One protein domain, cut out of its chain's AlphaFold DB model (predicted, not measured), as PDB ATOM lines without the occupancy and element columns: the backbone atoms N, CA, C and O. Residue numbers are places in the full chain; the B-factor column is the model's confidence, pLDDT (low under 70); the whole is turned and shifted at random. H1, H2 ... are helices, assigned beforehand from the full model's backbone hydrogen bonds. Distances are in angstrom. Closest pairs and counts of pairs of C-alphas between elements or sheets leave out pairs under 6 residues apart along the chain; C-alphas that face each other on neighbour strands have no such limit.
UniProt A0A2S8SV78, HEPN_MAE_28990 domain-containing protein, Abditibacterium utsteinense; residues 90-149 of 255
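Overview. This is residues 90 to 149 of the 255 residues of the protein "HEPN_MAE_28990 domain-containing protein" of Abditibacterium utsteinense (UniProt A0A2S8SV78). The model is a long, open loop of four helices: the backbone runs out through H1 and then H2, turns round in a long stretch without named elements, and comes back through H3 and then H4, with the two ends of the printed part side by side. H2 and H3 make a helical hairpin, the one place where two helices touch, while H1 and H4 leave a gap between them at the other end. The printed part has 60 residues with four named helices in the order H1, H2, H3, H4 and no named strand; its class is all helix. It is elongated, spanning 38 by 19 by 16 A, yet only just compact, close to loose, with a radius of gyration of the C-alphas of 12.1 A.

Along the chain. The printed part begins at Cys 90, and H1 follows at residues 95 to 101, with C-alpha 95 at (-6.251, 9.347, -17.303). H2 is residues 103 to 110 and measures 10.7 A from first to last C-alpha. Residues 111 to 126 hold no named element. H3, the longest helix, is residues 127 to 140; it measures 19.9 A and begins with C-alpha 127 at (9.226, -9.579, -3.439). H4 is residues 142 to 147 and ends with C-alpha 147 at (-2.191, 17.352, -6.826).

Arrangement. H1 and H2 meet only through their link, which is tight, with 1 residue. H2 and H3 touch, and their closest C-alphas are those of Leu 109 and Arg 134, 6.1 A apart. They form a helical hairpin and run opposite ways at a steep tilt of 43 degrees, with 11.5 A from centre to centre. H3 touches H2 with residues 131 to 135 alone. H3 and H4 meet only through their link, also tight, with 1 residue. H1 is apart from H3 and from H4, and H2 is apart from H4. In H1, H2, H3 and H4 every O i to N i+4 pair is within hydrogen-bond range.

Size, cuts and confidence. The two C-alphas farthest apart are those of Tyr 92 and Asp 125, at 37.9 A. The first and last printed C-alphas, those of Cys 90 and Gln 149, are 5.9 A apart. The link from H2 to H3 is long, with 16 residues, whose C-alphas lie 6 to 19 A from the mean of the C-alphas. The printed part has no cut. Its mean pLDDT is 83.0, and residues 111 to 115 and residue 121 are under 70.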
ATOM      1  N   CYS A  90      -2.419  16.554 -12.265       93.19
ATOM      2  CA  CYS A  90      -2.954  15.253 -12.676       93.19
ATOM      3  C   CYS A  90      -4.488  15.167 -12.588       93.19
ATOM      4  O   CYS A  90      -5.123  14.602 -13.472       93.19
ATOM      5  N   ARG A  91      -5.116  15.776 -11.572       93.25
ATOM      6  CA  ARG A  91      -6.585  15.759 -11.402       93.25
ATOM      7  C   ARG A  91      -7.388  16.326 -12.575       93.25
ATOM      8  O   ARG A  91      -8.570  15.999 -12.701       93.25
ATOM      9  N   TYR A  92      -6.792  17.201 -13.389       93.00
ATOM     10  CA  TYR A  92      -7.466  17.829 -14.529       93.00
ATOM     11  C   TYR A  92      -7.203  17.106 -15.853       93.00
ATOM     12  O   TYR A  92      -7.925  17.329 -16.828       93.00
ATOM     13  N   VAL A  93      -6.175  16.264 -15.887       94.81
ATOM     14  CA  VAL A  93      -5.624  15.643 -17.090       94.81
ATOM     15  C   VAL A  93      -6.307  14.312 -17.358       94.81
ATOM     16  O   VAL A  93      -6.763  13.624 -16.444       94.81
ATOM     17  N   GLU A  94      -6.409  13.965 -18.633       95.62
ATOM     18  CA  GLU A  94      -6.951  12.689 -19.071       95.62
ATOM     19  C   GLU A  94      -6.148  11.503 -18.511       95.62
ATOM     20  O   GLU A  94      -4.917  11.511 -18.518       95.62
ATOM     21  N   ASP A  95      -6.843  10.450 -18.074       94.88
ATOM     22  CA  ASP A  95      -6.251   9.347 -17.303       94.88
ATOM     23  C   ASP A  95      -5.098   8.644 -18.026       94.88
ATOM     24  O   ASP A  95      -4.109   8.263 -17.400       94.88
ATOM     25  N   ARG A  96      -5.182   8.511 -19.355       95.19
ATOM     26  CA  ARG A  96      -4.113   7.900 -20.163       95.19
ATOM     27  C   ARG A  96      -2.835   8.741 -20.154       95.19
ATOM     28  O   ARG A  96      -1.744   8.187 -20.048       95.19
ATOM     29  N   ILE A  97      -2.970  10.067 -20.167       95.19
ATOM     30  CA  ILE A  97      -1.845  11.007 -20.113       95.19
ATOM     31  C   ILE A  97      -1.304  11.109 -18.687       95.19
ATOM     32  O   ILE A  97      -0.089  11.123 -18.502       95.19
ATOM     33  N   VAL A  98      -2.170  11.095 -17.665       94.50
ATOM     34  CA  VAL A  98      -1.726  10.951 -16.267       94.50
ATOM     35  C   VAL A  98      -0.898   9.679 -16.131       94.50
ATOM     36  O   VAL A  98       0.219   9.724 -15.621       94.50
ATOM     37  N   SER A  99      -1.392   8.558 -16.664       92.44
ATOM     38  CA  SER A  99      -0.669   7.292 -16.620       92.44
ATOM     39  C   SER A  99       0.680   7.354 -17.334       92.44
ATOM     40  O   SER A  99       1.642   6.738 -16.880       92.44
ATOM     41  N   TRP A 100       0.750   8.092 -18.438       92.25
ATOM     42  CA  TRP A 100       1.977   8.326 -19.189       92.25
ATOM     43  C   TRP A 100       2.985   9.175 -18.398       92.25
ATOM     44  O   TRP A 100       4.158   8.809 -18.304       92.25
ATOM     45  N   SER A 101       2.518  10.238 -17.733       92.12
ATOM     46  CA  SER A 101       3.341  11.085 -16.855       92.12
ATOM     47  C   SER A 101       3.854  10.343 -15.609       92.12
ATOM     48  O   SER A 101       4.960  10.583 -15.137       92.12
ATOM     49  N   LEU A 102       3.088   9.367 -15.109       89.69
ATOM     50  CA  LEU A 102       3.450   8.519 -13.969       89.69
ATOM     51  C   LEU A 102       4.192   7.235 -14.380       89.69
ATOM     52  O   LEU A 102       4.307   6.306 -13.581       89.69
ATOM     53  N   SER A 103       4.719   7.159 -15.604       87.69
ATOM     54  CA  SER A 103       5.396   5.965 -16.135       87.69
ATOM     55  C   SER A 103       6.524   5.449 -15.236       87.69
ATOM     56  O   SER A 103       6.610   4.244 -15.007       87.69
ATOM     57  N   GLN A 104       7.334   6.336 -14.650       83.12
ATOM     58  CA  GLN A 104       8.371   5.935 -13.693       83.12
ATOM     59  C   GLN A 104       7.778   5.366 -12.396       83.12
ATOM     60  O   GLN A 104       8.259   4.357 -11.892       83.12
ATOM     61  N   VAL A 105       6.691   5.960 -11.889       84.81
ATOM     62  CA  VAL A 105       5.983   5.464 -10.696       84.81
ATOM     63  C   VAL A 105       5.447   4.051 -10.945       84.81
ATOM     64  O   VAL A 105       5.563   3.191 -10.075       84.81
ATOM     65  N   PHE A 106       4.904   3.765 -12.128       85.94
ATOM     66  CA  PHE A 106       4.440   2.413 -12.456       85.94
ATOM     67  C   PHE A 106       5.580   1.428 -12.735       85.94
ATOM     68  O   PHE A 106       5.506   0.285 -12.296       85.94
ATOM     69  N   SER A 107       6.667   1.872 -13.366       82.94
ATOM     70  CA  SER A 107       7.880   1.059 -13.525       82.94
ATOM     71  C   SER A 107       8.444   0.620 -12.163       82.94
ATOM     72  O   SER A 107       8.679  -0.565 -11.913       82.94
ATOM     73  N   ASP A 108       8.550   1.557 -11.214       80.06
ATOM     74  CA  ASP A 108       9.036   1.285  -9.858       80.06
ATOM     75  C   ASP A 108       8.040   0.437  -9.032       80.06
ATOM     76  O   ASP A 108       8.442  -0.272  -8.100       80.06
ATOM     77  N   LEU A 109       6.746   0.466  -9.371       81.06
ATOM     78  CA  LEU A 109       5.717  -0.410  -8.801       81.06
ATOM     79  C   LEU A 109       5.882  -1.870  -9.264       81.06
ATOM     80  O   LEU A 109       5.686  -2.784  -8.459       81.06
ATOM     81  N   GLU A 110       6.223  -2.090 -10.537       77.94
ATOM     82  CA  GLU A 110       6.324  -3.415 -11.168       77.94
ATOM     83  C   GLU A 110       7.634  -4.149 -10.841       77.94
ATOM     84  O   GLU A 110       7.601  -5.368 -10.652       77.94
ATOM     85  N   GLY A 111       8.742  -3.420 -10.653       66.69
ATOM     86  CA  GLY A 111       9.976  -3.931 -10.045       66.69
ATOM     87  C   GLY A 111      11.264  -3.630 -10.824       66.69
ATOM     88  O   GLY A 111      11.320  -3.795 -12.036       66.69
ATOM     89  N   GLY A 112      12.330  -3.256 -10.093       54.53
ATOM     90  CA  GLY A 112      13.727  -3.409 -10.539       54.53
ATOM     91  C   GLY A 112      14.676  -2.207 -10.395       54.53
ATOM     92  O   GLY A 112      15.882  -2.394 -10.519       54.53
ATOM     93  N   GLY A 113      14.189  -0.994 -10.119       56.59
ATOM     94  CA  GLY A 113      15.003   0.236 -10.061       56.59
ATOM     95  C   GLY A 113      14.807   1.051  -8.782       56.59
ATOM     96  O   GLY A 113      14.032   0.649  -7.918       56.59
ATOM     97  N   LYS A 114      15.568   2.155  -8.639       53.53
ATOM     98  CA  LYS A 114      15.621   3.075  -7.476       53.53
ATOM     99  C   LYS A 114      14.288   3.177  -6.719       53.53
ATOM    100  O   LYS A 114      13.232   3.313  -7.318       53.53
ATOM    101  N   LYS A 115      14.346   3.212  -5.383       63.47
ATOM    102  CA  LYS A 115      13.156   3.460  -4.555       63.47
ATOM    103  C   LYS A 115      12.602   4.847  -4.889       63.47
ATOM    104  O   LYS A 115      13.183   5.849  -4.467       63.47
ATOM    105  N   HIS A 116      11.499   4.910  -5.633       70.56
ATOM    106  CA  HIS A 116      10.709   6.133  -5.705       70.56
ATOM    107  C   HIS A 116      10.394   6.584  -4.269       70.56
ATOM    108  O   HIS A 116      10.077   5.726  -3.439       70.56
ATOM    109  N   PRO A 117      10.418   7.889  -3.940       75.25
ATOM    110  CA  PRO A 117      10.119   8.360  -2.585       75.25
ATOM    111  C   PRO A 117       8.756   7.909  -2.030       75.25
ATOM    112  O   PRO A 117       8.566   7.892  -0.818       75.25
ATOM    113  N   LEU A 118       7.812   7.533  -2.905       75.25
ATOM    114  CA  LEU A 118       6.504   6.977  -2.523       75.25
ATOM    115  C   LEU A 118       6.540   5.488  -2.135       75.25
ATOM    116  O   LEU A 118       5.586   4.997  -1.546       75.25
ATOM    117  N   PHE A 119       7.594   4.745  -2.475       78.00
ATOM    118  CA  PHE A 119       7.658   3.295  -2.289       78.00
ATOM    119  C   PHE A 119       8.675   2.930  -1.213       78.00
ATOM    120  O   PHE A 119       9.854   2.691  -1.483       78.00
ATOM    121  N   GLN A 120       8.199   2.869   0.029       71.75
ATOM    122  CA  GLN A 120       9.003   2.381   1.145       71.75
ATOM    123  C   GLN A 120       9.251   0.871   1.017       71.75
ATOM    124  O   GLN A 120       8.469   0.131   0.415       71.75
ATOM    125  N   SER A 121      10.370   0.405   1.568       69.50
ATOM    126  CA  SER A 121      10.683  -1.025   1.628       69.50
ATOM    127  C   SER A 121      10.181  -1.616   2.930       69.50
ATOM    128  O   SER A 121      10.392  -1.030   3.990       69.50
ATOM    129  N   LEU A 122       9.578  -2.798   2.846       72.88
ATOM    130  CA  LEU A 122       9.275  -3.579   4.036       72.88
ATOM    131  C   LEU A 122      10.551  -4.195   4.636       72.88
ATOM    132  O   LEU A 122      11.514  -4.408   3.899       72.88
ATOM    133  N   PRO A 123      10.545  -4.548   5.936       71.12
ATOM    134  CA  PRO A 123      11.655  -5.252   6.591       71.12
ATOM    135  C   PRO A 123      11.864  -6.705   6.126       71.12
ATOM    136  O   PRO A 123      12.780  -7.364   6.601       71.12
ATOM    137  N   THR A 124      10.985  -7.236   5.272       73.56
ATOM    138  CA  THR A 124      11.062  -8.603   4.732       73.56
ATOM    139  C   THR A 124      11.649  -8.587   3.326       73.56
ATOM    140  O   THR A 124      11.389  -7.651   2.581       73.56
ATOM    141  N   ASP A 125      12.349  -9.641   2.916       71.38
ATOM    142  CA  ASP A 125      12.921  -9.759   1.566       71.38
ATOM    143  C   ASP A 125      11.957 -10.392   0.539       71.38
ATOM    144  O   ASP A 125      12.331 -10.677  -0.596       71.38
ATOM    145  N   GLN A 126      10.688 -10.617   0.904       77.31
ATOM    146  CA  GLN A 126       9.709 -11.250   0.013       77.31
ATOM    147  C   GLN A 126       9.154 -10.288  -1.050       77.31
ATOM    148  O   GLN A 126       8.268  -9.475  -0.770       77.31
ATOM    149  N   GLU A 127       9.599 -10.438  -2.299       79.75
ATOM    150  CA  GLU A 127       9.226  -9.579  -3.439       79.75
ATOM    151  C   GLU A 127       7.704  -9.418  -3.634       79.75
ATOM    152  O   GLU A 127       7.210  -8.322  -3.911       79.75
ATOM    153  N   VAL A 128       6.934 -10.494  -3.434       83.12
ATOM    154  CA  VAL A 128       5.468 -10.469  -3.577       83.12
ATOM    155  C   VAL A 128       4.832  -9.492  -2.585       83.12
ATOM    156  O   VAL A 128       3.988  -8.682  -2.976       83.12
ATOM    157  N   ILE A 129       5.261  -9.518  -1.319       82.62
ATOM    158  CA  ILE A 129       4.734  -8.612  -0.290       82.62
ATOM    159  C   ILE A 129       5.160  -7.170  -0.596       82.62
ATOM    160  O   ILE A 129       4.337  -6.263  -0.481       82.62
ATOM    161  N   HIS A 130       6.392  -6.949  -1.074       81.62
ATOM    162  CA  HIS A 130       6.829  -5.623  -1.537       81.62
ATOM    163  C   HIS A 130       5.902  -5.067  -2.616       81.62
ATOM    164  O   HIS A 130       5.480  -3.917  -2.520       81.62
ATOM    165  N   ARG A 131       5.541  -5.872  -3.621       82.50
ATOM    166  CA  ARG A 131       4.652  -5.436  -4.707       82.50
ATOM    167  C   ARG A 131       3.257  -5.077  -4.195       82.50
ATOM    168  O   ARG A 131       2.706  -4.051  -4.588       82.50
ATOM    169  N   LEU A 132       2.689  -5.893  -3.304       86.00
ATOM    170  CA  LEU A 132       1.385  -5.622  -2.690       86.00
ATOM    171  C   LEU A 132       1.407  -4.350  -1.830       86.00
ATOM    172  O   LEU A 132       0.501  -3.528  -1.936       86.00
ATOM    173  N   TYR A 133       2.464  -4.147  -1.045       84.69
ATOM    174  CA  TYR A 133       2.637  -2.945  -0.234       84.69
ATOM    175  C   TYR A 133       2.811  -1.683  -1.089       84.69
ATOM    176  O   TYR A 133       2.158  -0.674  -0.848       84.69
ATOM    177  N   ARG A 134       3.610  -1.726  -2.163       85.19
ATOM    178  CA  ARG A 134       3.727  -0.583  -3.089       85.19
ATOM    179  C   ARG A 134       2.386  -0.224  -3.733       85.19
ATOM    180  O   ARG A 134       2.085   0.957  -3.882       85.19
ATOM    181  N   ARG A 135       1.542  -1.214  -4.050       86.88
ATOM    182  CA  ARG A 135       0.173  -0.961  -4.536       86.88
ATOM    183  C   ARG A 135      -0.671  -0.221  -3.497       86.88
ATOM    184  O   ARG A 135      -1.361   0.725  -3.867       86.88
ATOM    185  N   SER A 136      -0.594  -0.586  -2.212       87.88
ATOM    186  CA  SER A 136      -1.312   0.154  -1.164       87.88
ATOM    187  C   SER A 136      -0.769   1.574  -0.988       87.88
ATOM    188  O   SER A 136      -1.557   2.490  -0.777       87.88
ATOM    189  N   GLN A 137       0.543   1.782  -1.155       87.12
ATOM    190  CA  GLN A 137       1.163   3.112  -1.115       87.12
ATOM    191  C   GLN A 137       0.641   4.044  -2.222       87.12
ATOM    192  O   GLN A 137       0.431   5.227  -1.956       87.12
ATOM    193  N   VAL A 138       0.376   3.535  -3.436       86.94
ATOM    194  CA  VAL A 138      -0.264   4.327  -4.509       86.94
ATOM    195  C   VAL A 138      -1.644   4.816  -4.072       86.94
ATOM    196  O   VAL A 138      -1.963   5.988  -4.257       86.94
ATOM    197  N   VAL A 139      -2.450   3.935  -3.472       89.44
ATOM    198  CA  VAL A 139      -3.801   4.275  -3.000       89.44
ATOM    199  C   VAL A 139      -3.743   5.272  -1.841       89.44
ATOM    200  O   VAL A 139      -4.465   6.267  -1.852       89.44
ATOM    201  N   GLU A 140      -2.850   5.051  -0.873       89.00
ATOM    202  CA  GLU A 140      -2.638   5.937   0.280       89.00
ATOM    203  C   GLU A 140      -2.245   7.357  -0.154       89.00
ATOM    204  O   GLU A 140      -2.764   8.346   0.366       89.00
ATOM    205  N   HIS A 141      -1.385   7.464  -1.167       88.31
ATOM    206  CA  HIS A 141      -0.879   8.736  -1.671       88.31
ATOM    207  C   HIS A 141      -1.654   9.269  -2.884       88.31
ATOM    208  O   HIS A 141      -1.237  10.269  -3.471       88.31
ATOM    209  N   TRP A 142      -2.789   8.664  -3.255       89.06
ATOM    210  CA  TRP A 142      -3.514   9.008  -4.482       89.06
ATOM    211  C   TRP A 142      -3.903  10.487  -4.546       89.06
ATOM    212  O   TRP A 142      -3.648  11.156  -5.542       89.06
ATOM    213  N   ARG A 143      -4.431  11.042  -3.447       89.81
ATOM    214  CA  ARG A 143      -4.786  12.472  -3.380       89.81
ATOM    215  C   ARG A 143      -3.588  13.384  -3.629       89.81
ATOM    216  O   ARG A 143      -3.728  14.416  -4.274       89.81
ATOM    217  N   LYS A 144      -2.411  12.993  -3.135       89.19
ATOM    218  CA  LYS A 144      -1.167  13.732  -3.360       89.19
ATOM    219  C   LYS A 144      -0.744  13.628  -4.824       89.19
ATOM    220  O   LYS A 144      -0.363  14.638  -5.397       89.19
ATOM    221  N   LEU A 145      -0.854  12.446  -5.437       88.38
ATOM    222  CA  LEU A 145      -0.584  12.247  -6.867       88.38
ATOM    223  C   LEU A 145      -1.515  13.094  -7.747       88.38
ATOM    224  O   LEU A 145      -1.057  13.733  -8.687       88.38
ATOM    225  N   GLU A 146      -2.796  13.184  -7.404       90.94
ATOM    226  CA  GLU A 146      -3.759  14.044  -8.103       90.94
ATOM    227  C   GLU A 146      -3.399  15.540  -8.055       90.94
ATOM    228  O   GLU A 146      -3.802  16.290  -8.944       90.94
ATOM    229  N   GLU A 147      -2.663  15.972  -7.029       90.50
ATOM    230  CA  GLU A 147      -2.191  17.352  -6.826       90.50
ATOM    231  C   GLU A 147      -0.818  17.620  -7.441       90.50
ATOM    232  O   GLU A 147      -0.401  18.775  -7.539       90.50
ATOM    233  N   THR A 148      -0.100  16.572  -7.853       90.00
ATOM    234  CA  THR A 148       1.175  16.741  -8.551       90.00
ATOM    235  C   THR A 148       0.960  17.235  -9.973       90.00
ATOM    236  O   THR A 148      -0.045  16.928 -10.617       90.00
ATOM    237  N   GLN A 149       1.921  18.021 -10.456       92.00
ATOM    238  CA  GLN A 149       1.966  18.433 -11.852       92.00
ATOM    239  C   GLN A 149       2.367  17.245 -12.712       92.00
ATOM    240  O   GLN A 149       3.257  16.483 -12.326       92.00
TER     241      GLN A 149